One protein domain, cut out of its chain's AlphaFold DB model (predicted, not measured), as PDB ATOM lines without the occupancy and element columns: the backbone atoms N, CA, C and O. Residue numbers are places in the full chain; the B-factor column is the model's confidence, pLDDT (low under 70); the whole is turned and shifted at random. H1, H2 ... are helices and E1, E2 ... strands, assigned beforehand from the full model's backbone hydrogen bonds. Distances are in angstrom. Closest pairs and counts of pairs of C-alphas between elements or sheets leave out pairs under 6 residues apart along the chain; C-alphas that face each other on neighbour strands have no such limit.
ATOM      1  N   ARG A  88     147.966 -84.578 363.745       85.94
ATOM      2  CA  ARG A  88     147.833 -83.694 364.913       85.94
ATOM      3  C   ARG A  88     147.745 -84.454 366.237       85.94
ATOM      4  O   ARG A  88     147.779 -83.808 367.282       85.94
ATOM      5  N   TYR A  89     147.685 -85.789 366.222       86.19
ATOM      6  CA  TYR A  89     147.534 -86.605 367.434       86.19
ATOM      7  C   TYR A  89     148.596 -86.328 368.506       86.19
ATOM      8  O   TYR A  89     148.202 -86.128 369.655       86.19
ATOM      9  N   PRO A  90     149.899 -86.198 368.178       87.56
ATOM     10  CA  PRO A  90     150.912 -85.886 369.189       87.56
ATOM     11  C   PRO A  90     150.628 -84.576 369.934       87.56
ATOM     12  O   PRO A  90     150.868 -84.462 371.135       87.56
ATOM     13  N   ARG A  91     150.060 -83.583 369.239       87.62
ATOM     14  CA  ARG A  91     149.711 -82.288 369.833       87.62
ATOM     15  C   ARG A  91     148.487 -82.388 370.744       87.62
ATOM     16  O   ARG A  91     148.452 -81.709 371.767       87.62
ATOM     17  N   TYR A  92     147.509 -83.229 370.401       86.25
ATOM     18  CA  TYR A  92     146.362 -83.512 371.272       86.25
ATOM     19  C   TYR A  92     146.805 -84.171 372.573       86.25
ATOM     20  O   TYR A  92     146.405 -83.717 373.641       86.25
ATOM     21  N   LEU A  93     147.689 -85.166 372.491       87.38
ATOM     22  CA  LEU A  93     148.227 -85.851 373.668       87.38
ATOM     23  C   LEU A  93     148.973 -84.891 374.597       87.38
ATOM     24  O   LEU A  93     148.686 -84.852 375.790       87.38
ATOM     25  N   LEU A  94     149.830 -84.027 374.043       87.75
ATOM     26  CA  LEU A  94     150.543 -83.018 374.828       87.75
ATOM     27  C   LEU A  94     149.590 -82.050 375.556       87.75
ATOM     28  O   LEU A  94     149.826 -81.686 376.711       87.75
ATOM     29  N   LEU A  95     148.495 -81.639 374.909       87.44
ATOM     30  CA  LEU A  95     147.490 -80.784 375.542       87.44
ATOM     31  C   LEU A  95     146.792 -81.505 376.707       87.44
ATOM     32  O   LEU A  95     146.643 -80.934 377.784       87.44
ATOM     33  N   VAL A  96     146.417 -82.774 376.532       87.62
ATOM     34  CA  VAL A  96     145.798 -83.554 377.616       87.62
ATOM     35  C   VAL A  96     146.772 -83.747 378.773       87.62
ATOM     36  O   VAL A  96     146.396 -83.529 379.924       87.62
ATOM     37  N   LYS A  97     148.030 -84.080 378.474       89.19
ATOM     38  CA  LYS A  97     149.093 -84.244 379.469       89.19
ATOM     39  C   LYS A  97     149.253 -82.995 380.330       89.19
ATOM     40  O   LYS A  97     149.251 -83.077 381.555       89.19
ATOM     41  N   THR A  98     149.340 -81.829 379.692       88.06
ATOM     42  CA  THR A  98     149.534 -80.547 380.389       88.06
ATOM     43  C   THR A  98     148.321 -80.130 381.223       88.06
ATOM     44  O   THR A  98     148.500 -79.545 382.288       88.06
ATOM     45  N   GLN A  99     147.097 -80.443 380.789       85.06
ATOM     46  CA  GLN A  99     145.875 -80.041 381.495       85.06
ATOM     47  C   GLN A  99     145.406 -81.032 382.575       85.06
ATOM     48  O   GLN A  99     144.785 -80.619 383.556       85.06
ATOM     49  N   PHE A 100     145.643 -82.335 382.393       83.25
ATOM     50  CA  PHE A 100     145.028 -83.391 383.213       83.25
ATOM     51  C   PHE A 100     146.017 -84.377 383.839       83.25
ATOM     52  O   PHE A 100     145.613 -85.127 384.740       83.25
ATOM     53  N   GLY A 101     147.281 -84.338 383.414       87.06
ATOM     54  CA  GLY A 101     148.355 -85.224 383.853       87.06
ATOM     55  C   GLY A 101     148.508 -86.481 382.993       87.06
ATOM     56  O   GLY A 101     147.739 -86.724 382.060       87.06
ATOM     57  N   ASP A 102     149.500 -87.297 383.349       86.00
ATOM     58  CA  ASP A 102     149.914 -88.481 382.583       86.00
ATOM     59  C   ASP A 102     148.819 -89.566 382.515       86.00
ATOM     60  O   ASP A 102     148.626 -90.194 381.480       86.00
ATOM     61  N   GLU A 103     148.034 -89.757 383.583       83.75
ATOM     62  CA  GLU A 103     146.935 -90.740 383.606       83.75
ATOM     63  C   GLU A 103     145.881 -90.463 382.521       83.75
ATOM     64  O   GLU A 103     145.376 -91.375 381.866       83.75
ATOM     65  N   ALA A 104     145.546 -89.186 382.320       85.81
ATOM     66  CA  ALA A 104     144.563 -88.765 381.334       85.81
ATOM     67  C   ALA A 104     145.124 -88.808 379.909       85.81
ATOM     68  O   ALA A 104     144.394 -89.166 378.985       85.81
ATOM     69  N   GLU A 105     146.409 -88.481 379.733       88.88
ATOM     70  CA  GLU A 105     147.111 -88.659 378.460       88.88
ATOM     71  C   GLU A 105     147.036 -90.122 378.013       88.88
ATOM     72  O   GLU A 105     146.603 -90.386 376.894       88.88
ATOM     73  N   MET A 106     147.350 -91.061 378.912       86.31
ATOM     74  CA  MET A 106     147.294 -92.497 378.627       86.31
ATOM     75  C   MET A 106     145.889 -92.959 378.226       86.31
ATOM     76  O   MET A 106     145.738 -93.714 377.267       86.31
ATOM     77  N   LEU A 107     144.843 -92.487 378.917       86.38
ATOM     78  CA  LEU A 107     143.455 -92.806 378.558       86.38
ATOM     79  C   LEU A 107     143.104 -92.317 377.147       86.38
ATOM     80  O   LEU A 107     142.509 -93.057 376.363       86.38
ATOM     81  N   VAL A 108     143.471 -91.079 376.809       86.94
ATOM     82  CA  VAL A 108     143.194 -90.510 375.483       86.94
ATOM     83  C   VAL A 108     144.026 -91.201 374.405       86.94
ATOM     84  O   VAL A 108     143.509 -91.467 373.321       86.94
ATOM     85  N   GLU A 109     145.277 -91.551 374.697       88.12
ATOM     86  CA  GLU A 109     146.138 -92.297 373.784       88.12
ATOM     87  C   GLU A 109     145.542 -93.663 373.426       88.12
ATOM     88  O   GLU A 109     145.495 -94.016 372.244       88.12
ATOM     89  N   GLU A 110     145.026 -94.410 374.408       85.69
ATOM     90  CA  GLU A 110     144.375 -95.702 374.159       85.69
ATOM     91  C   GLU A 110     143.162 -95.572 373.234       85.69
ATOM     92  O   GLU A 110     143.007 -96.364 372.297       85.69
ATOM     93  N   ILE A 111     142.329 -94.550 373.448       86.69
ATOM     94  CA  ILE A 111     141.153 -94.303 372.606       86.69
ATOM     95  C   ILE A 111     141.588 -93.898 371.196       86.69
ATOM     96  O   ILE A 111     141.052 -94.425 370.224       86.69
ATOM     97  N   LEU A 112     142.577 -93.009 371.048       85.56
ATOM     98  CA  LEU A 112     143.074 -92.586 369.732       85.56
ATOM     99  C   LEU A 112     143.704 -93.742 368.952       85.56
ATOM    100  O   LEU A 112     143.525 -93.832 367.736       85.56
ATOM    101  N   ARG A 113     144.420 -94.638 369.640       84.75
ATOM    102  CA  ARG A 113     145.076 -95.792 369.020       84.75
ATOM    103  C   ARG A 113     144.068 -96.804 368.490       84.75
ATOM    104  O   ARG A 113     144.334 -97.419 367.462       84.75
ATOM    105  N   GLN A 114     142.929 -96.971 369.158       81.31
ATOM    106  CA  GLN A 114     141.876 -97.903 368.743       81.31
ATOM    107  C   GLN A 114     140.756 -97.265 367.911       81.31
ATOM    108  O   GLN A 114     140.007 -97.978 367.244       81.31
ATOM    109  N   GLY A 115     140.621 -95.940 367.951       80.62
ATOM    110  CA  GLY A 115     139.551 -95.170 367.318       80.62
ATOM    111  C   GLY A 115     138.270 -95.123 368.154       80.62
ATOM    112  O   GLY A 115     137.801 -94.042 368.517       80.62
ATOM    113  N   GLN A 116     137.714 -96.294 368.464       80.44
ATOM    114  CA  GLN A 116     136.492 -96.469 369.254       80.44
ATOM    115  C   GLN A 116     136.670 -97.624 370.230       80.44
ATOM    116  O   GLN A 116     137.121 -98.696 369.824       80.44
ATOM    117  N   ASP A 117     136.294 -97.435 371.491       79.56
ATOM    118  CA  ASP A 117     136.344 -98.505 372.492       79.56
ATOM    119  C   ASP A 117     135.335 -98.252 373.627       79.56
ATOM    120  O   ASP A 117     134.789 -97.150 373.748       79.56
ATOM    121  N   THR A 118     135.039 -99.277 374.428       82.50
ATOM    122  CA  THR A 118     134.191 -99.139 375.625       82.50
ATOM    123  C   THR A 118     135.000 -98.553 376.780       82.50
ATOM    124  O   THR A 118     136.220 -98.725 376.853       82.50
ATOM    125  N   ALA A 119     134.348 -97.841 377.699       79.44
ATOM    126  CA  ALA A 119     135.054 -97.168 378.791       79.44
ATOM    127  C   ALA A 119     135.802 -98.172 379.691       79.44
ATOM    128  O   ALA A 119     136.938 -97.918 380.087       79.44
ATOM    129  N   SER A 120     135.212 -99.342 379.939       78.75
ATOM    130  CA  SER A 120     135.807-100.443 380.694       78.75
ATOM    131  C   SER A 120     137.111-100.937 380.081       78.75
ATOM    132  O   SER A 120     138.132-101.012 380.765       78.75
ATOM    133  N   ARG A 121     137.113-101.210 378.774       80.69
ATOM    134  CA  ARG A 121     138.293-101.695 378.047       80.69
ATOM    135  C   ARG A 121     139.398-100.656 377.986       80.69
ATOM    136  O   ARG A 121     140.563-101.014 378.155       80.69
ATOM    137  N   VAL A 122     139.043 -99.385 377.798       84.06
ATOM    138  CA  VAL A 122     140.004 -98.274 377.816       84.06
ATOM    139  C   VAL A 122     140.674 -98.177 379.181       84.06
ATOM    140  O   VAL A 122     141.898 -98.121 379.248       84.06
ATOM    141  N   ILE A 123     139.896 -98.200 380.266       82.88
ATOM    142  CA  ILE A 123     140.426 -98.097 381.631       82.88
ATOM    143  C   ILE A 123     141.335 -99.286 381.948       82.88
ATOM    144  O   ILE A 123     142.427 -99.080 382.470       82.88
ATOM    145  N   ILE A 124     140.935-100.511 381.592       81.56
ATOM    146  CA  ILE A 124     141.753-101.711 381.819       81.56
ATOM    147  C   ILE A 124     143.058-101.632 381.020       81.56
ATOM    148  O   ILE A 124     144.128-101.859 381.579       81.56
ATOM    149  N   ARG A 125     143.008-101.258 379.736       83.44
ATOM    150  CA  ARG A 125     144.212-101.132 378.896       83.44
ATOM    151  C   ARG A 125     145.151-100.037 379.388       83.44
ATOM    152  O   ARG A 125     146.357-100.271 379.498       83.44
ATOM    153  N   ALA A 126     144.602 -98.879 379.743       84.00
ATOM    154  CA  ALA A 126     145.368 -97.794 380.337       84.00
ATOM    155  C   ALA A 126     146.006 -98.236 381.661       84.00
ATOM    156  O   ALA A 126     147.193 -98.002 381.867       84.00
ATOM    157  N   ALA A 127     145.272 -98.961 382.514       80.81
ATOM    158  CA  ALA A 127     145.803 -99.516 383.753       80.81
ATOM    159  C   ALA A 127     146.930-100.527 383.496       80.81
ATOM    160  O   ALA A 127     147.973-100.433 384.139       80.81
ATOM    161  N   THR A 128     146.781-101.447 382.535       81.88
ATOM    162  CA  THR A 128     147.840-102.415 382.197       81.88
ATOM    163  C   THR A 128     149.115-101.728 381.714       81.88
ATOM    164  O   THR A 128     150.199-102.058 382.188       81.88
ATOM    165  N   ARG A 129     149.004-100.703 380.861       80.31
ATOM    166  CA  ARG A 129     150.175 -99.951 380.393       80.31
ATOM    167  C   ARG A 129     150.799 -99.079 381.470       80.31
ATOM    168  O   ARG A 129     152.019 -98.950 381.519       80.31
ATOM    169  N   LEU A 130     149.986 -98.494 382.346       78.69
ATOM    170  CA  LEU A 130     150.487 -97.738 383.490       78.69
ATOM    171  C   LEU A 130     151.243 -98.646 384.466       78.69
ATOM    172  O   LEU A 130     152.300 -98.248 384.945       78.69
ATOM    173  N   LYS A 131     150.770 -99.879 384.705       78.75
ATOM    174  CA  LYS A 131     151.509-100.881 385.496       78.75
ATOM    175  C   LYS A 131     152.875-101.185 384.883       78.75
ATOM    176  O   LYS A 131     153.873-101.184 385.601       78.75
ATOM    177  N   GLU A 132     152.932-101.396 383.569       77.38
ATOM    178  CA  GLU A 132     154.186-101.657 382.847       77.38
ATOM    179  C   GLU A 132     155.147-100.459 382.895       77.38
ATOM    180  O   GLU A 132     156.343-100.634 383.129       77.38
ATOM    181  N   SER A 133     154.631 -99.239 382.718       71.25
ATOM    182  CA  SER A 133     155.433 -98.013 382.691       71.25
ATOM    183  C   SER A 133     155.963 -97.612 384.074       71.25
ATOM    184  O   SER A 133     157.131 -97.241 384.197       71.25
ATOM    185  N   LEU A 134     155.139 -97.726 385.121       67.81
ATOM    186  CA  LEU A 134     155.489 -97.320 386.489       67.81
ATOM    187  C   LEU A 134     156.131 -98.446 387.316       67.81
ATOM    188  O   LEU A 134     156.663 -98.171 388.388       67.81
ATOM    189  N   LYS A 135     156.098 -99.704 386.847       64.31
ATOM    190  CA  LYS A 135     156.507-100.904 387.610       64.31
ATOM    191  C   LYS A 135     155.819-101.015 388.982       64.31
ATOM    192  O   LYS A 135     156.409-101.512 389.938       64.31
ATOM    193  N   VAL A 136     154.576-100.540 389.089       65.19
ATOM    194  CA  VAL A 136     153.777-100.579 390.325       65.19
ATOM    195  C   VAL A 136     152.749-101.709 390.238       65.19
ATOM    196  O   VAL A 136     152.094-101.881 389.213       65.19
ATOM    197  N   GLU A 137     152.577-102.461 391.330       53.50
ATOM    198  CA  GLU A 137     151.676-103.626 391.394       53.50
ATOM    199  C   GLU A 137     150.185-103.266 391.268       53.50
ATOM    200  O   GLU A 137     149.386-104.074 390.791       53.50
ATOM    201  N   LYS A 138     149.784-102.051 391.671       55.97
ATOM    202  CA  LYS A 138     148.390-101.589 391.620       55.97
ATOM    203  C   LYS A 138     148.290-100.145 391.144       55.97
ATOM    204  O   LYS A 138     148.759 -99.227 391.806       55.97
ATOM    205  N   VAL A 139     147.608 -99.960 390.019       62.16
ATOM    206  CA  VAL A 139     147.104 -98.656 389.581       62.16
ATOM    207  C   VAL A 139     145.710 -98.487 390.175       62.16
ATOM    208  O   VAL A 139     144.915 -99.430 390.181       62.16
ATOM    209  N   CYS A 140     145.406 -97.306 390.706       66.94
ATOM    210  CA  CYS A 140     144.091 -97.042 391.267       66.94
ATOM    211  C   CYS A 140     143.075 -96.874 390.127       66.94
ATOM    212  O   CYS A 140     142.991 -95.822 389.504       66.94
ATOM    213  N   LEU A 141     142.269 -97.902 389.848       70.00
ATOM    214  CA  LEU A 141     141.217 -97.813 388.822       70.00
ATOM    215  C   LEU A 141     140.207 -96.686 389.101       70.00
ATOM    216  O   LEU A 141     139.579 -96.172 388.177       70.00
ATOM    217  N   VAL A 142     140.066 -96.285 390.369       72.19
ATOM    218  CA  VAL A 142     139.206 -95.172 390.785       72.19
ATOM    219  C   VAL A 142     139.715 -93.850 390.208       72.19
ATOM    220  O   VAL A 142     138.926 -93.116 389.623       72.19
ATOM    221  N   THR A 143     141.027 -93.577 390.270       79.12
ATOM    222  CA  THR A 143     141.583 -92.323 389.730       79.12
ATOM    223  C   THR A 143     141.416 -92.263 388.217       79.12
ATOM    224  O   THR A 143     140.975 -91.242 387.693       79.12
ATOM    225  N   LEU A 144     141.640 -93.379 387.514       79.88
ATOM    226  CA  LEU A 144     141.396 -93.472 386.071       79.88
ATOM    227  C   LEU A 144     139.927 -93.235 385.709       79.88
ATOM    228  O   LEU A 144     139.643 -92.505 384.760       79.88
ATOM    229  N   ARG A 145     138.985 -93.797 386.473       78.44
ATOM    230  CA  ARG A 145     137.545 -93.578 386.270       78.44
ATOM    231  C   ARG A 145     137.153 -92.119 386.512       78.44
ATOM    232  O   ARG A 145     136.396 -91.549 385.722       78.44
ATOM    233  N   ASP A 146     137.674 -91.496 387.561       82.56
ATOM    234  CA  ASP A 146     137.381 -90.099 387.891       82.56
ATOM    235  C   ASP A 146     137.968 -89.146 386.837       82.56
ATOM    236  O   ASP A 146     137.311 -88.194 386.401       82.56
ATOM    237  N   LYS A 147     139.176 -89.440 386.341       83.38
ATOM    238  CA  LYS A 147     139.798 -88.722 385.219       83.38
ATOM    239  C   LYS A 147     139.014 -88.911 383.928       83.38
ATOM    240  O   LYS A 147     138.742 -87.924 383.251       83.38
ATOM    241  N   PHE A 148     138.577 -90.132 383.623       82.88
ATOM    242  CA  PHE A 148     137.715 -90.410 382.476       82.88
ATOM    243  C   PHE A 148     136.416 -89.599 382.555       82.88
ATOM    244  O   PHE A 148     136.054 -88.902 381.610       82.88
ATOM    245  N   THR A 149     135.763 -89.598 383.717       83.50
ATOM    246  CA  THR A 149     134.548 -88.811 383.979       83.50
ATOM    247  C   THR A 149     134.801 -87.313 383.793       83.50
ATOM    248  O   THR A 149     134.009 -86.612 383.166       83.50
ATOM    249  N   THR A 150     135.948 -86.818 384.258       84.81
ATOM    250  CA  THR A 150     136.361 -85.420 384.070       84.81
ATOM    251  C   THR A 150     136.563 -85.072 382.590       84.81
ATOM    252  O   THR A 150     136.143 -83.999 382.151       84.81
ATOM    253  N   LEU A 151     137.169 -85.970 381.806       82.75
ATOM    254  CA  LEU A 151     137.369 -85.794 380.362       82.75
ATOM    255  C   LEU A 151     136.043 -85.783 379.590       82.75
ATOM    256  O   LEU A 151     135.887 -84.996 378.654       82.75
ATOM    257  N   VAL A 152     135.079 -86.612 380.003       83.19
ATOM    258  CA  VAL A 152     133.713 -86.618 379.457       83.19
ATOM    259  C   VAL A 152     132.995 -85.306 379.780       83.19
ATOM    260  O   VAL A 152     132.483 -84.654 378.873       83.19
ATOM    261  N   ASN A 153     133.032 -84.863 381.041       82.31
ATOM    262  CA  ASN A 153     132.388 -83.618 381.477       82.31
ATOM    263  C   ASN A 153     132.938 -82.386 380.745       82.31
ATOM    264  O   ASN A 153     132.195 -81.462 380.427       82.31
ATOM    265  N   LYS A 154     134.242 -82.375 380.445       80.12
ATOM    266  CA  LYS A 154     134.894 -81.305 379.673       80.12
ATOM    267  C   LYS A 154     134.787 -81.472 378.151       80.12
ATOM    268  O   LYS A 154     135.395 -80.697 377.414       80.12
ATOM    269  N   GLN A 155     134.002 -82.446 377.684       78.12
ATOM    270  CA  GLN A 155     133.680 -82.687 376.274       78.12
ATOM    271  C   GLN A 155     134.875 -83.078 375.389       78.12
ATOM    272  O   GLN A 155     134.784 -82.974 374.162       78.12
ATOM    273  N   PHE A 156     135.977 -83.550 375.982       79.62
ATOM    274  CA  PHE A 156     137.109 -84.121 375.238       79.62
ATOM    275  C   PHE A 156     136.800 -85.527 374.722       79.62
ATOM    276  O   PHE A 156     137.317 -85.941 373.683       79.62
ATOM    277  N   LEU A 157     135.931 -86.248 375.430       79.31
ATOM    278  CA  LEU A 157     135.389 -87.533 375.014       79.31
ATOM    279  C   LEU A 157     133.920 -87.372 374.638       79.31
ATOM    280  O   LEU A 157     133.176 -86.628 375.276       79.31
ATOM    281  N   MET A 158     133.513 -88.083 373.593       76.56
ATOM    282  CA  MET A 158     132.142 -88.110 373.109       76.56
ATOM    283  C   MET A 158     131.703 -89.551 372.869       76.56
ATOM    284  O   MET A 158     132.491 -90.372 372.391       76.56
ATOM    285  N   ARG A 159     130.439 -89.862 373.162       74.12
ATOM    286  CA  ARG A 159     129.875 -91.160 372.778       74.12
ATOM    287  C   ARG A 159     129.774 -91.268 371.255       74.12
ATOM    288  O   ARG A 159     129.486 -90.293 370.553       74.12
ATOM    289  N   CYS A 160     130.036 -92.459 370.735       66.38
ATOM    290  CA  CYS A 160     129.770 -92.786 369.344       66.38
ATOM    291  C   CYS A 160     128.259 -92.870 369.114       66.38
ATOM    292  O   CYS A 160     127.529 -93.276 370.019       66.38
ATOM    293  N   PRO A 161     127.779 -92.511 367.915       61.41
ATOM    294  CA  PRO A 161     126.380 -92.718 367.584       61.41
ATOM    295  C   PRO A 161     126.058 -94.211 367.604       61.41
ATOM    296  O   PRO A 161     126.787 -95.016 367.018       61.41
ATOM    297  N   SER A 162     124.983 -94.567 368.299       56.12
ATOM    298  CA  SER A 162     124.475 -95.931 368.353       56.12
ATOM    299  C   SER A 162     123.597 -96.211 367.129       56.12
ATOM    300  O   SER A 162     122.967 -95.289 366.595       56.12
ATOM    301  N   PRO A 163     123.555 -97.466 366.656       54.91
ATOM    302  CA  PRO A 163     122.560 -97.870 365.672       54.91
ATOM    303  C   PRO A 163     121.153 -97.629 366.241       54.91
ATOM    304  O   PRO A 163     120.911 -97.935 367.406       54.91
ATOM    305  N   GLY A 164     120.248 -97.041 365.454       52.47
ATOM    306  CA  GLY A 164     118.815 -97.097 365.765       52.47
ATOM    307  C   GLY A 164     118.285 -98.525 365.592       52.47
ATOM    308  O   GLY A 164     118.842 -99.277 364.793       52.47
ATOM    309  N   ASP A 165     117.217 -98.880 366.313       49.09
ATOM    310  CA  ASP A 165     116.604-100.226 366.346       49.09
ATOM    311  C   ASP A 165     115.890-100.641 365.035       49.09
ATOM    312  O   ASP A 165     115.019-101.509 365.034       49.09
ATOM    313  N   GLU A 166     116.223-100.028 363.898       45.84
ATOM    314  CA  GLU A 166     115.573-100.324 362.621       45.84
ATOM    315  C   GLU A 166     116.227-101.521 361.913       45.84
ATOM    316  O   GLU A 166     117.446-101.572 361.719       45.84
ATOM    317  N   GLU A 167     115.401-102.484 361.484       41.75
ATOM    318  CA  GLU A 167     115.819-103.613 360.650       41.75
ATOM    319  C   GLU A 167     116.331-103.110 359.289       41.75
ATOM    320  O   GLU A 167     115.569-102.723 358.402       41.75
ATOM    321  N   GLY A 168     117.653-103.099 359.115       55.19
ATOM    322  CA  GLY A 168     118.305-102.594 357.910       55.19
ATOM    323  C   GLY A 168     119.728-102.111 358.178       55.19
ATOM    324  O   GLY A 168     120.360-102.499 359.157       55.19
ATOM    325  N   ILE A 169     120.266-101.271 357.287       50.06
ATOM    326  CA  ILE A 169     121.533-100.569 357.544       50.06
ATOM    327  C   ILE A 169     121.257 -99.573 358.673       50.06
ATOM    328  O   ILE A 169     120.485 -98.641 358.446       50.06
ATOM    329  N   PRO A 170     121.864 -99.730 359.859       53.44
ATOM    330  CA  PRO A 170     121.481 -98.922 360.999       53.44
ATOM    331  C   PRO A 170     121.885 -97.471 360.765       53.44
ATOM    332  O   PRO A 170     123.071 -97.155 360.645       53.44
ATOM    333  N   ILE A 171     120.906 -96.573 360.717       53.62
ATOM    334  CA  ILE A 171     121.182 -95.141 360.725       53.62
ATOM    335  C   ILE A 171     121.750 -94.824 362.107       53.62
ATOM    336  O   ILE A 171     121.073 -94.938 363.131       53.62
ATOM    337  N   LEU A 172     123.037 -94.480 362.131       55.44
ATOM    338  CA  LEU A 172     123.743 -94.110 363.346       55.44
ATOM    339  C   LEU A 172     123.178 -92.778 363.840       55.44
ATOM    340  O   LEU A 172     123.535 -91.712 363.336       55.44
ATOM    341  N   THR A 173     122.269 -92.848 364.807       48.00
ATOM    342  CA  THR A 173     121.585 -91.668 365.323       48.00
ATOM    343  C   THR A 173     122.412 -91.094 366.465       48.00
ATOM    344  O   THR A 173     122.703 -91.764 367.455       48.00
ATOM    345  N   ILE A 174     122.837 -89.840 366.320       54.88
ATOM    346  CA  ILE A 174     123.545 -89.120 367.375       54.88
ATOM    347  C   ILE A 174     122.497 -88.644 368.386       54.88
ATOM    348  O   ILE A 174     121.814 -87.650 368.161       54.88
ATOM    349  N   GLN A 175     122.351 -89.346 369.509       49.69
ATOM    350  CA  GLN A 175     121.540 -88.846 370.618       49.69
ATOM    351  C   GLN A 175     122.328 -87.773 371.386       49.69
ATOM    352  O   GLN A 175     123.090 -88.079 372.303       49.69
ATOM    353  N   GLU A 176     122.133 -86.501 371.018       50.84
ATOM    354  CA  GLU A 176     122.814 -85.324 371.598       50.84
ATOM    355  C   GLU A 176     122.739 -85.246 373.130       50.84
ATOM    356  O   GLU A 176     123.664 -84.766 373.782       50.84
ATOM    357  N   LYS A 177     121.673 -85.789 373.726       49.44
ATOM    358  CA  LYS A 177     121.461 -85.800 375.182       49.44
ATOM    359  C   LYS A 177     122.340 -86.808 375.931       49.44
ATOM    360  O   LYS A 177     122.623 -86.603 377.104       49.44
ATOM    361  N   MET A 178     122.791 -87.876 375.268       52.66
ATOM    362  CA  MET A 178     123.612 -88.940 375.872       52.66
ATOM    363  C   MET A 178     125.111 -88.740 375.618       52.66
ATOM    364  O   MET A 178     125.947 -89.443 376.179       52.66
ATOM    365  N   LEU A 179     125.456 -87.769 374.776       54.72
ATOM    366  CA  LEU A 179     126.775 -87.581 374.177       54.72
ATOM    367  C   LEU A 179     127.891 -87.294 375.192       54.72
ATOM    368  O   LEU A 179     129.032 -87.702 374.974       54.72
ATOM    369  N   TYR A 180     127.527 -86.650 376.305       56.50
ATOM    370  CA  TYR A 180     128.422 -86.244 377.392       56.50
ATOM    371  C   TYR A 180     128.007 -86.818 378.752       56.50
ATOM    372  O   TYR A 180     128.490 -86.362 379.784       56.50
ATOM    373  N   LEU A 181     127.092 -87.794 378.779       56.72
ATOM    374  CA  LEU A 181     126.688 -88.404 380.041       56.72
ATOM    375  C   LEU A 181     127.795 -89.365 380.501       56.72
ATOM    376  O   LEU A 181     128.166 -90.248 379.717       56.72
ATOM    377  N   PRO A 182     128.322 -89.243 381.730       57.81
ATOM    378  CA  PRO A 182     129.366 -90.136 382.220       57.81
ATOM    379  C   PRO A 182     128.918 -91.604 382.153       57.81
ATOM    380  O   PRO A 182     127.723 -91.887 382.255       57.81
ATOM    381  N   PRO A 183     129.837 -92.550 381.906       60.09
ATOM    382  CA  PRO A 183     129.483 -93.959 381.932       60.09
ATOM    383  C   PRO A 183     129.251 -94.405 383.381       60.09
ATOM    384  O   PRO A 183     130.109 -94.211 384.250       60.09
ATOM    385  N   ASP A 184     128.109 -95.043 383.633       55.34
ATOM    386  CA  ASP A 184     127.827 -95.708 384.904       55.34
ATOM    387  C   ASP A 184     128.579 -97.038 384.951       55.34
ATOM    388  O   ASP A 184     128.049 -98.109 384.675       55.34
ATOM    389  N   LEU A 185     129.874 -96.953 385.249       60.62
ATOM    390  CA  LEU A 185     130.745 -98.116 385.329       60.62
ATOM    391  C   LEU A 185     130.546 -98.856 386.650       60.62
ATOM    392  O   LEU A 185     130.751 -98.297 387.735       60.62
ATOM    393  N   ASN A 186     130.227-100.146 386.562       61.00
ATOM    394  CA  ASN A 186     130.169-101.005 387.733       61.00
ATOM    395  C   ASN A 186     131.590-101.400 388.173       61.00
ATOM    396  O   ASN A 186     132.243-102.255 387.574       61.00
ATOM    397  N   MET A 187     132.069-100.784 389.257       58.53
ATOM    398  CA  MET A 187     133.427-100.973 389.792       58.53
ATOM    399  C   MET A 187     133.755-102.441 390.105       58.53
ATOM    400  O   MET A 187     134.884-102.877 389.905       58.53
ATOM    401  N   LYS A 188     132.762-103.224 390.549       55.72
ATOM    402  CA  LYS A 188     132.932-104.656 390.852       55.72
ATOM    403  C   LYS A 188     133.127-105.497 389.584       55.72
ATOM    404  O   LYS A 188     133.882-106.468 389.602       55.72
ATOM    405  N   GLY A 189     132.478-105.103 388.487       59.12
ATOM    406  CA  GLY A 189     132.651-105.715 387.169       59.12
ATOM    407  C   GLY A 189     134.016-105.393 386.567       59.12
ATOM    408  O   GLY A 189     134.678-106.292 386.063       59.12
ATOM    409  N   LEU A 190     134.486-104.148 386.716       58.97
ATOM    410  CA  LEU A 190     135.803-103.710 386.237       58.97
ATOM    411  C   LEU A 190     136.964-104.464 386.891       58.97
ATOM    412  O   LEU A 190     137.850-104.937 386.186       58.97
ATOM    413  N   THR A 191     136.955-104.616 388.218       59.25
ATOM    414  CA  THR A 191     137.992-105.391 388.922       59.25
ATOM    415  C   THR A 191     137.938-106.871 388.537       59.25
ATOM    416  O   THR A 191     138.974-107.503 388.365       59.25
ATOM    417  N   SER A 192     136.738-107.416 388.314       59.56
ATOM    418  CA  SER A 192     136.576-108.802 387.855       59.56
ATOM    419  C   SER A 192     137.102-109.005 386.426       59.56
ATOM    420  O   SER A 192     137.742-110.017 386.154       59.56
ATOM    421  N   LEU A 193     136.890-108.030 385.536       58.84
ATOM    422  CA  LEU A 193     137.415-108.023 384.165       58.84
ATOM    423  C   LEU A 193     138.939-107.864 384.125       58.84
ATOM    424  O   LEU A 193     139.594-108.502 383.304       58.84
ATOM    425  N   GLU A 194     139.512-107.053 385.016       57.00
ATOM    426  CA  GLU A 194     140.966-106.929 385.169       57.00
ATOM    427  C   GLU A 194     141.604-108.254 385.631       57.00
ATOM    428  O   GLU A 194     142.690-108.611 385.179       57.00
ATOM    429  N   GLU A 195     140.903-109.018 386.473       58.94
ATOM    430  CA  GLU A 195     141.305-110.357 386.932       58.94
ATOM    431  C   GLU A 195     141.022-111.483 385.912       58.94
ATOM    432  O   GLU A 195     141.290-112.652 386.197       58.94
ATOM    433  N   GLY A 196     140.474-111.170 384.732       58.25
ATOM    434  CA  GLY A 196     140.152-112.154 383.690       58.25
ATOM    435  C   GLY A 196     138.900-112.999 383.964       58.25
ATOM    436  O   GLY A 196     138.688-114.016 383.301       58.25
ATOM    437  N   LYS A 197     138.058-112.600 384.925       55.84
ATOM    438  CA  LYS A 197     136.756-113.225 385.205       55.84
ATOM    439  C   LYS A 197     135.656-112.548 384.372       55.84
ATOM    440  O   LYS A 197     135.768-111.360 384.070       55.84
ATOM    441  N   PRO A 198     134.569-113.263 384.019       51.22
ATOM    442  CA  PRO A 198     133.421-112.647 383.364       51.22
ATOM    443  C   PRO A 198     132.732-111.695 384.351       51.22
ATOM    444  O   PRO A 198     131.975-112.118 385.222       51.22
ATOM    445  N   GLY A 199     133.050-110.408 384.248       55.06
ATOM    446  CA  GLY A 199     132.385-109.324 384.957       55.06
ATOM    447  C   GLY A 199     131.639-108.452 383.961       55.06
ATOM    448  O   GLY A 199     132.187-108.108 382.920       55.06
ATOM    449  N   ASP A 200     130.400-108.090 384.280       58.53
ATOM    450  CA  ASP A 200     129.663-107.093 383.510       58.53
ATOM    451  C   ASP A 200     129.976-105.700 384.073       58.53
ATOM    452  O   ASP A 200     129.677-105.393 385.233       58.53
ATOM    453  N   ALA A 201     130.645-104.875 383.268       58.44
ATOM    454  CA  ALA A 201     130.942-103.486 383.610       58.44
ATOM    455  C   ALA A 201     129.749-102.545 383.352       58.44
ATOM    456  O   ALA A 201     129.808-101.391 383.782       58.44
ATOM    457  N   GLY A 202     128.674-103.038 382.721       59.50
ATOM    458  CA  GLY A 202     127.454-102.289 382.417       59.50
ATOM    459  C   GLY A 202     127.581-101.335 381.228       59.50
ATOM    460  O   GLY A 202     126.689-100.522 381.003       59.50
ATOM    461  N   ASP A 203     128.685-101.399 380.477       64.75
ATOM    462  CA  ASP A 203     128.990-100.491 379.366       64.75
ATOM    463  C   ASP A 203     129.010-101.174 377.989       64.75
ATOM    464  O   ASP A 203     129.488-100.598 377.004       64.75
ATOM    465  N   ASP A 204     128.454-102.385 377.903       61.56
ATOM    466  CA  ASP A 204     128.343-103.127 376.652       61.56
ATOM    467  C   ASP A 204     127.450-102.366 375.654       61.56
ATOM    468  O   ASP A 204     126.306-102.011 375.930       61.56
ATOM    469  N   GLY A 205     128.016-102.060 374.483       63.44
ATOM    470  CA  GLY A 205     127.364-101.265 373.436       63.44
ATOM    471  C   GLY A 205     127.569 -99.746 373.533       63.44
ATOM    472  O   GLY A 205     127.181 -99.032 372.606       63.44
ATOM    473  N   ILE A 206     128.225 -99.232 374.584       72.31
ATOM    474  CA  ILE A 206     128.548 -97.802 374.715       72.31
ATOM    475  C   ILE A 206     129.999 -97.556 374.300       72.31
ATOM    476  O   ILE A 206     130.938 -97.706 375.081       72.31
ATOM    477  N   TYR A 207     130.177 -97.118 373.057       79.31
ATOM    478  CA  TYR A 207     131.492 -96.764 372.532       79.31
ATOM    479  C   TYR A 207     131.803 -95.285 372.730       79.31
ATOM    480  O   TYR A 207     130.949 -94.414 372.545       79.31
ATOM    481  N   TRP A 208     133.059 -95.008 373.045       81.06
ATOM    482  CA  TRP A 208     133.607 -93.675 373.221       81.06
ATOM    483  C   TRP A 208     134.631 -93.377 372.132       81.06
ATOM    484  O   TRP A 208     135.387 -94.253 371.710       81.06
ATOM    485  N   ARG A 209     134.665 -92.119 371.695       83.62
ATOM    486  CA  ARG A 209     135.681 -91.577 370.790       83.62
ATOM    487  C   ARG A 209     136.149 -90.211 371.274       83.62
ATOM    488  O   ARG A 209     135.465 -89.537 372.046       83.62
ATOM    489  N   VAL A 210     137.301 -89.782 370.781       83.75
ATOM    490  CA  VAL A 210     137.844 -88.457 371.084       83.75
ATOM    491  C   VAL A 210     137.130 -87.389 370.256       83.75
ATOM    492  O   VAL A 210     136.980 -87.523 369.040       83.75
ATOM    493  N   ASN A 211     136.698 -86.315 370.914       82.44
ATOM    494  CA  ASN A 211     136.078 -85.167 370.270       82.44
ATOM    495  C   ASN A 211     137.145 -84.179 369.780       82.44
ATOM    496  O   ASN A 211     137.534 -83.254 370.493       82.44
ATOM    497  N   LEU A 212     137.614 -84.374 368.548       78.88
ATOM    498  CA  LEU A 212     138.673 -83.562 367.938       78.88
ATOM    499  C   LEU A 212     138.281 -82.081 367.766       78.88
ATOM    500  O   LEU A 212     139.153 -81.214 367.782       78.88
ATOM    501  N   ASP A 213     136.986 -81.769 367.667       77.56
ATOM    502  CA  ASP A 213     136.515 -80.388 367.513       77.56
ATOM    503  C   ASP A 213     136.728 -79.566 368.787       77.56
ATOM    504  O   ASP A 213     137.080 -78.387 368.714       77.56
ATOM    505  N   ARG A 214     136.609 -80.196 369.965       78.12
ATOM    506  CA  ARG A 214     136.912 -79.539 371.244       78.12
ATOM    507  C   ARG A 214     138.395 -79.181 371.348       78.12
ATOM    508  O   ARG A 214     138.726 -78.079 371.771       78.12
ATOM    509  N   PHE A 215     139.280 -80.062 370.877       77.62
ATOM    510  CA  PHE A 215     140.712 -79.764 370.801       77.62
ATOM    511  C   PHE A 215     140.996 -78.575 369.885       77.62
ATOM    512  O   PHE A 215     141.794 -77.712 370.230       77.62
ATOM    513  N   HIS A 216     140.333 -78.495 368.730       79.19
ATOM    514  CA  HIS A 216     140.494 -77.358 367.825       79.19
ATOM    515  C   HIS A 216     140.054 -76.025 368.443       79.19
ATOM    516  O   HIS A 216     140.669 -75.008 368.137       79.19
ATOM    517  N   GLN A 217     139.030 -76.024 369.300       76.75
ATOM    518  CA  GLN A 217     138.621 -74.824 370.033       76.75
ATOM    519  C   GLN A 217     139.689 -74.370 371.032       76.75
ATOM    520  O   GLN A 217     139.946 -73.179 371.114       76.75
ATOM    521  N   ASP A 218     140.332 -75.298 371.741       73.00
ATOM    522  CA  ASP A 218     141.369 -74.964 372.728       73.00
ATOM    523  C   ASP A 218     142.706 -74.534 372.091       73.00
ATOM    524  O   ASP A 218     143.534 -73.915 372.755       73.00
ATOM    525  N   PHE A 219     142.940 -74.842 370.810       71.31
ATOM    526  CA  PHE A 219     144.104 -74.338 370.063       71.31
ATOM    527  C   PHE A 219     143.877 -72.995 369.368       71.31
ATOM    528  O   PHE A 219     144.824 -72.485 368.760       71.31
ATOM    529  N   ARG A 220     142.647 -72.479 369.377       66.50
ATOM    530  CA  ARG A 220     142.281 -71.230 368.711       66.50
ATOM    531  C   ARG A 220     142.507 -70.039 369.630       66.50
ATOM    532  O   ARG A 220     142.972 -69.014 369.089       66.50
TER     533      ARG A 220
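AT A GLANCE: This is residues 88 to 220 of the 220 residues of a protein of Blattella germanica (UniProt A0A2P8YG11). Four helices make the body: H1 and H2 fold back on each other as a helical hairpin, and H3 and H4 cross H2 and each other at wide angles. A small ribbon of two strands, E1 and E2, borders this body near parts of H2 and H4, with H5 and H6 towards opposite ends; from E1 a long loop, residues 160 to 186, reaches far out and returns. The printed part has 133 residues with six named helices and two named strands, in the order H1 H2 H3 H4 E1 H5 E2 H6; the sheet, order E1 - E2, is antiparallel and the class is mostly helix. The whole is compact, with a radius of gyration of the C-alphas of 15.2 A, yet flat in outline, spanning 48 by 44 by 21 A.

IN THESE COORDINATES: H1, residues 88 to 100, begins at C-alpha 88 (147.833, -83.694, 364.913) and is 18.5 A long. H2, residues 102 to 114, is 18.6 A long. H3, residues 119 to 134, is the longest helix, 21.8 A. H4, residues 141 to 153, is 18.3 A long. E1 holds residues 157 to 159, H5 residues 187 to 194 and E2 residues 207 to 210. H6, residues 212 to 218, ends at C-alpha 218 (141.369, -74.964, 372.728).

HOW THE PARTS SIT: H2 and H3 are the hub, touching three helices each. They touch each other at a steep tilt of 58 degrees, opposite ways, closest at the C-alphas of Leu 107 and Ala 126, 5.6 A. H1 and H2 form a hairpin at a shallow tilt of 29 degrees, opposite ways; their closest C-alphas, Lys 97 and Glu 105, are 4.9 A apart. H4 touches H2, with residues 103 to 107 of H2 alone, closest at the C-alphas of Ala 104 and Lys 147, 6.1 A; at 72 degrees they are only just about perpendicular. H3 touches H4 at a steep tilt of 55 degrees, closest at the C-alphas of Ile 123 and Leu 144, 6.5 A. H3 and H5 only just touch, with 3 pairs of C-alphas within 8 A, closest at Ile 124 and Glu 194, 6.3 A. E1 and E2 are antiparallel at 145 degrees; N 158 and O 209 are within hydrogen-bond range at 2.9 A. The closest C-alphas of H2 and E2, Ile 111 and Arg 209, are 6.4 A apart. H6 and H1 are close but not clearly touching, closest at the C-alphas of Tyr 92 and Phe 215, 6.8 A. Every O i to N i+4 pair is within hydrogen-bond range in H1, H2, H3, H4, H5 and H6.

THE WHOLE: The two C-alphas farthest apart, Lys 135 and Glu 167, are 48.9 A apart. The printed part has no cut. The links E1 to H5, 27 residues, and H5 to E2, 12 residues, are long. Residues 132 to 137, of which 132 to 134 belong to H3, stand free. The mean pLDDT of the printed part is 71.8; residues 134 to 140, 160 to 205 and 220 are under 70.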